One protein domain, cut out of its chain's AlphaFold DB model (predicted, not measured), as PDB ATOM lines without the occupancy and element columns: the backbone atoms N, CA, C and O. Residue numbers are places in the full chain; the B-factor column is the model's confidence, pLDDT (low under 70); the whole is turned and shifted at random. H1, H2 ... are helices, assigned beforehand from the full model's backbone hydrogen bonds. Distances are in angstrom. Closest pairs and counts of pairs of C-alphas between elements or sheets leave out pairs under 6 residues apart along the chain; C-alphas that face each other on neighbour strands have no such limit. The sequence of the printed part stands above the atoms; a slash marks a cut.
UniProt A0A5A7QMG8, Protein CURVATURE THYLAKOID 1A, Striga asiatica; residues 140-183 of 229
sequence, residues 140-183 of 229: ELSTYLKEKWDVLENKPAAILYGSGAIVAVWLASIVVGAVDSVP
ATOM      1  N   GLU A 140     -24.184  59.962 -56.290       83.81
ATOM      2  CA  GLU A 140     -25.110  58.829 -56.473       83.81
ATOM      3  C   GLU A 140     -24.778  57.632 -55.569       83.81
ATOM      4  O   GLU A 140     -25.672  56.986 -55.017       83.81
ATOM      5  N   LEU A 141     -23.491  57.370 -55.316       88.75
ATOM      6  CA  LEU A 141     -23.086  56.357 -54.332       88.75
ATOM      7  C   LEU A 141     -23.542  56.734 -52.921       88.75
ATOM      8  O   LEU A 141     -24.019  55.883 -52.171       88.75
ATOM      9  N   SER A 142     -23.424  58.010 -52.552       87.94
ATOM     10  CA  SER A 142     -23.850  58.473 -51.233       87.94
ATOM     11  C   SER A 142     -25.368  58.390 -51.045       87.94
ATOM     12  O   SER A 142     -25.816  57.996 -49.967       87.94
ATOM     13  N   THR A 143     -26.167  58.696 -52.077       87.12
ATOM     14  CA  THR A 143     -27.634  58.597 -52.015       87.12
ATOM     15  C   THR A 143     -28.088  57.145 -51.950       87.12
ATOM     16  O   THR A 143     -28.922  56.826 -51.103       87.12
ATOM     17  N   TYR A 144     -27.475  56.249 -52.728       86.06
ATOM     18  CA  TYR A 144     -27.745  54.810 -52.680       86.06
ATOM     19  C   TYR A 144     -27.351  54.176 -51.334       86.06
ATOM     20  O   TYR A 144     -28.131  53.430 -50.736       86.06
ATOM     21  N   LEU A 145     -26.172  54.512 -50.790       87.19
ATOM     22  CA  LEU A 145     -25.768  54.063 -49.451       87.19
ATOM     23  C   LEU A 145     -26.721  54.588 -48.377       87.19
ATOM     24  O   LEU A 145     -27.013  53.873 -47.422       87.19
ATOM     25  N   LYS A 146     -27.221  55.817 -48.526       86.44
ATOM     26  CA  LYS A 146     -28.150  56.434 -47.575       86.44
ATOM     27  C   LYS A 146     -29.542  55.808 -47.641       86.44
ATOM     28  O   LYS A 146     -30.126  55.579 -46.589       86.44
ATOM     29  N   GLU A 147     -30.024  55.455 -48.832       86.88
ATOM     30  CA  GLU A 147     -31.255  54.681 -49.025       86.88
ATOM     31  C   GLU A 147     -31.147  53.308 -48.344       86.88
ATOM     32  O   GLU A 147     -31.988  52.950 -47.521       86.88
ATOM     33  N   LYS A 148     -30.048  52.576 -48.579       84.25
ATOM     34  CA  LYS A 148     -29.788  51.279 -47.924       84.25
ATOM     35  C   LYS A 148     -29.589  51.408 -46.409       84.25
ATOM     36  O   LYS A 148     -29.977  50.510 -45.665       84.25
ATOM     37  N   TRP A 149     -29.004  52.513 -45.945       83.38
ATOM     38  CA  TRP A 149     -28.797  52.800 -44.523       83.38
ATOM     39  C   TRP A 149     -30.088  53.197 -43.795       83.38
ATOM     40  O   TRP A 149     -30.218  52.936 -42.598       83.38
ATOM     41  N   ASP A 150     -31.049  53.813 -44.486       80.50
ATOM     42  CA  ASP A 150     -32.368  54.110 -43.916       80.50
ATOM     43  C   ASP A 150     -33.304  52.899 -43.924       80.50
ATOM     44  O   ASP A 150     -34.070  52.738 -42.974       80.50
ATOM     45  N   VAL A 151     -33.189  52.014 -44.920       80.69
ATOM     46  CA  VAL A 151     -33.903  50.721 -44.958       80.69
ATOM     47  C   VAL A 151     -33.404  49.763 -43.868       80.69
ATOM     48  O   VAL A 151     -34.141  48.887 -43.419       80.69
ATOM     49  N   LEU A 152     -32.164  49.927 -43.399       74.44
ATOM     50  CA  LEU A 152     -31.626  49.141 -42.296       74.44
ATOM     51  C   LEU A 152     -32.166  49.672 -40.958       74.44
ATOM     52  O   LEU A 152     -31.530  50.462 -40.260       74.44
ATOM     53  N   GLU A 153     -33.362  49.206 -40.597       70.44
ATOM     54  CA  GLU A 153     -34.106  49.598 -39.388       70.44
ATOM     55  C   GLU A 153     -33.264  49.477 -38.099       70.44
ATOM     56  O   GLU A 153     -33.397  50.270 -37.165       70.44
ATOM     57  N   ASN A 154     -32.295  48.554 -38.080       75.00
ATOM     58  CA  ASN A 154     -31.364  48.335 -36.974       75.00
ATOM     59  C   ASN A 154     -30.098  49.205 -37.075       75.00
ATOM     60  O   ASN A 154     -28.969  48.702 -37.050       75.00
ATOM     61  N   LYS A 155     -30.278  50.530 -37.114       78.25
ATOM     62  CA  LYS A 155     -29.199  51.540 -37.086       78.25
ATOM     63  C   LYS A 155     -28.089  51.268 -36.042       78.25
ATOM     64  O   LYS A 155     -26.919  51.388 -36.405       78.25
ATOM     65  N   PRO A 156     -28.368  50.859 -34.782       81.94
ATOM     66  CA  PRO A 156     -27.296  50.558 -33.825       81.94
ATOM     67  C   PRO A 156     -26.483  49.308 -34.191       81.94
ATOM     68  O   PRO A 156     -25.276  49.295 -33.964       81.94
ATOM     69  N   ALA A 157     -27.098  48.283 -34.792       80.81
ATOM     70  CA  ALA A 157     -26.373  47.097 -35.252       80.81
ATOM     71  C   ALA A 157     -25.444  47.459 -36.416       80.81
ATOM     72  O   ALA A 157     -24.281  47.071 -36.427       80.81
ATOM     73  N   ALA A 158     -25.926  48.281 -37.348       85.25
ATOM     74  CA  ALA A 158     -25.135  48.765 -38.470       85.25
ATOM     75  C   ALA A 158     -23.925  49.604 -38.015       85.25
ATOM     76  O   ALA A 158     -22.829  49.449 -38.547       85.25
ATOM     77  N   ILE A 159     -24.088  50.440 -36.984       87.69
ATOM     78  CA  ILE A 159     -22.985  51.196 -36.367       87.69
ATOM     79  C   ILE A 159     -22.015  50.260 -35.634       87.69
ATOM     80  O   ILE A 159     -20.802  50.460 -35.703       87.69
ATOM     81  N   LEU A 160     -22.514  49.227 -34.954       92.00
ATOM     82  CA  LEU A 160     -21.674  48.260 -34.247       92.00
ATOM     83  C   LEU A 160     -20.829  47.427 -35.220       92.00
ATOM     84  O   LEU A 160     -19.619  47.318 -35.041       92.00
ATOM     85  N   TYR A 161     -21.435  46.903 -36.284       89.19
ATOM     86  CA  TYR A 161     -20.703  46.203 -37.338       89.19
ATOM     87  C   TYR A 161     -19.805  47.150 -38.136       89.19
ATOM     88  O   TYR A 161     -18.676  46.783 -38.441       89.19
ATOM     89  N   GLY A 162     -20.248  48.378 -38.417       93.31
ATOM     90  CA  GLY A 162     -19.449  49.389 -39.112       93.31
ATOM     91  C   GLY A 162     -18.200  49.785 -38.322       93.31
ATOM     92  O   GLY A 162     -17.093  49.750 -38.853       93.31
ATOM     93  N   SER A 163     -18.346  50.080 -37.029       93.31
ATOM     94  CA  SER A 163     -17.210  50.344 -36.134       93.31
ATOM     95  C   SER A 163     -16.325  49.112 -35.949       93.31
ATOM     96  O   SER A 163     -15.104  49.235 -36.004       93.31
ATOM     97  N   GLY A 164     -16.914  47.919 -35.831       96.19
ATOM     98  CA  GLY A 164     -16.183  46.654 -35.816       96.19
ATOM     99  C   GLY A 164     -15.353  46.435 -37.083       96.19
ATOM    100  O   GLY A 164     -14.193  46.050 -36.985       96.19
ATOM    101  N   ALA A 165     -15.899  46.754 -38.259       95.31
ATOM    102  CA  ALA A 165     -15.191  46.667 -39.532       95.31
ATOM    103  C   ALA A 165     -14.016  47.653 -39.593       95.31
ATOM    104  O   ALA A 165     -12.922  47.278 -40.003       95.31
ATOM    105  N   ILE A 166     -14.197  48.886 -39.114       96.06
ATOM    106  CA  ILE A 166     -13.121  49.889 -39.059       96.06
ATOM    107  C   ILE A 166     -12.002  49.437 -38.112       96.06
ATOM    108  O   ILE A 166     -10.825  49.522 -38.461       96.06
ATOM    109  N   VAL A 167     -12.351  48.906 -36.936       96.50
ATOM    110  CA  VAL A 167     -11.371  48.359 -35.982       96.50
ATOM    111  C   VAL A 167     -10.673  47.127 -36.560       96.50
ATOM    112  O   VAL A 167      -9.464  46.988 -36.390       96.50
ATOM    113  N   ALA A 168     -11.390  46.261 -37.278       96.06
ATOM    114  CA  ALA A 168     -10.810  45.102 -37.949       96.06
ATOM    115  C   ALA A 168      -9.812  45.519 -39.037       96.06
ATOM    116  O   ALA A 168      -8.719  44.962 -39.092       96.06
ATOM    117  N   VAL A 169     -10.137  46.533 -39.846       96.19
ATOM    118  CA  VAL A 169      -9.217  47.094 -40.848       96.19
ATOM    119  C   VAL A 169      -8.007  47.745 -40.175       96.19
ATOM    120  O   VAL A 169      -6.881  47.544 -40.624       96.19
ATOM    121  N   TRP A 170      -8.196  48.469 -39.069       94.50
ATOM    122  CA  TRP A 170      -7.091  49.052 -38.304       94.50
ATOM    123  C   TRP A 170      -6.165  47.977 -37.718       94.50
ATOM    124  O   TRP A 170      -4.946  48.068 -37.849       94.50
ATOM    125  N   LEU A 171      -6.733  46.919 -37.138       94.88
ATOM    126  CA  LEU A 171      -5.967  45.805 -36.585       94.88
ATOM    127  C   LEU A 171      -5.250  45.013 -37.686       94.88
ATOM    128  O   LEU A 171      -4.075  44.687 -37.538       94.88
ATOM    129  N   ALA A 172      -5.922  44.765 -38.812       91.88
ATOM    130  CA  ALA A 172      -5.308  44.175 -39.995       91.88
ATOM    131  C   ALA A 172      -4.161  45.050 -40.518       91.88
ATOM    132  O   ALA A 172      -3.115  44.517 -40.863       91.88
ATOM    133  N   SER A 173      -4.302  46.378 -40.497       88.25
ATOM    134  CA  SER A 173      -3.240  47.312 -40.885       88.25
ATOM    135  C   SER A 173      -2.033  47.257 -39.940       88.25
ATOM    136  O   SER A 173      -0.904  47.341 -40.410       88.25
ATOM    137  N   ILE A 174      -2.231  47.028 -38.636       89.31
ATOM    138  CA  ILE A 174      -1.127  46.789 -37.686       89.31
ATOM    139  C   ILE A 174      -0.431  45.459 -37.980       89.31
ATOM    140  O   ILE A 174       0.796  45.400 -37.988       89.31
ATOM    141  N   VAL A 175      -1.200  44.392 -38.221       84.31
ATOM    142  CA  VAL A 175      -0.644  43.070 -38.537       84.31
ATOM    143  C   VAL A 175       0.134  43.126 -39.849       84.31
ATOM    144  O   VAL A 175       1.289  42.730 -39.860       84.31
ATOM    145  N   VAL A 176      -0.448  43.683 -40.913       82.62
ATOM    146  CA  VAL A 176       0.207  43.893 -42.217       82.62
ATOM    147  C   VAL A 176       1.405  44.839 -42.093       82.62
ATOM    148  O   VAL A 176       2.461  44.564 -42.643       82.62
ATOM    149  N   GLY A 177       1.319  45.893 -41.282       77.38
ATOM    150  CA  GLY A 177       2.455  46.776 -41.011       77.38
ATOM    151  C   GLY A 177       3.603  46.067 -40.284       77.38
ATOM    152  O   GLY A 177       4.771  46.312 -40.584       77.38
ATOM    153  N   ALA A 178       3.294  45.149 -39.363       80.06
ATOM    154  CA  ALA A 178       4.284  44.282 -38.726       80.06
ATOM    155  C   ALA A 178       4.827  43.221 -39.699       80.06
ATOM    156  O   ALA A 178       6.005  42.881 -39.619       80.06
ATOM    157  N   VAL A 179       3.991  42.742 -40.629       71.38
ATOM    158  CA  VAL A 179       4.367  41.842 -41.729       71.38
ATOM    159  C   VAL A 179       5.411  42.500 -42.634       71.38
ATOM    160  O   VAL A 179       6.465  41.920 -42.882       71.38
ATOM    161  N   ASP A 180       5.161  43.735 -43.058       72.38
ATOM    162  CA  ASP A 180       6.055  44.484 -43.946       72.38
ATOM    163  C   ASP A 180       7.312  45.005 -43.226       72.38
ATOM    164  O   ASP A 180       8.360  45.188 -43.846       72.38
ATOM    165  N   SER A 181       7.247  45.204 -41.903       71.44
ATOM    166  CA  SER A 181       8.386  45.668 -41.089       71.44
ATOM    167  C   SER A 181       9.305  44.545 -40.598       71.44
ATOM    168  O   SER A 181      10.359  44.820 -40.019       71.44
ATOM    169  N   VAL A 182       8.930  43.278 -40.795       66.81
ATOM    170  CA  VAL A 182       9.716  42.126 -40.349       66.81
ATOM    171  C   VAL A 182      10.162  41.329 -41.582       66.81
ATOM    172  O   VAL A 182       9.348  40.657 -42.216       66.81
ATOM    173  N   PRO A 183      11.470  41.308 -41.902       67.56
ATOM    174  CA  PRO A 183      12.011  40.714 -43.136       67.56
ATOM    175  C   PRO A 183      11.855  39.181 -43.242       67.56
ATOM    176  O   PRO A 183      12.367  38.564 -44.171       67.56
TER     177      PRO A 183
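This is residues 140 to 183 of the 229 residues of the protein "Protein CURVATURE THYLAKOID 1A" of Striga asiatica (UniProt A0A5A7QMG8). A short helix, H1, and a long one, H2, come together near their ends at a corner and make a V with unequal arms, 54 degrees between their lines, with H2 as the long arm. The arms spread away from the corner at residues 152 to 154, and nothing fills the space between them. The printed part has 44 residues with two named helices, in the order H1, H2, and no named strand; its class is all helix. It is extended, with a radius of gyration of the C-alphas of 15.5 A, and flat, its C-alphas spanning 47 by 24 by 6 A.

H1 is residues 140 to 151, 16.6 A from first to last C-alpha, and begins with C-alpha 140 at (-25.110, 58.829, -56.473). After residues 152 to 154, H2 takes residues 155 to 181. It begins with C-alpha 155 at (-29.199, 51.540, -37.086) and ends with C-alpha 181 at (8.386, 45.668, -41.089), 38.3 A away. Residues 182 and 183 follow it.

H1 and H2 are close but not clearly touching, with 1 pair of C-alphas within 8 A. Their closest C-alphas are those of Trp 149 and Lys 155, 7.6 A apart. Their lines stand at a steep tilt of 54 degrees, and they run opposite ways. Their centres are 22.3 A apart. In H1 and H2 every O i to N i+4 pair is within hydrogen-bond range.

The two C-alphas farthest apart are those of Glu 153 and Pro 183, at 47.1 A. Residues 140 to 148, 150 to 157 and 159 to 183 stand free. The printed part has no cut, and the link from H1 to H2 is tight. The mean pLDDT of the printed part is 84.9, and residues 182 to 183 are under 70.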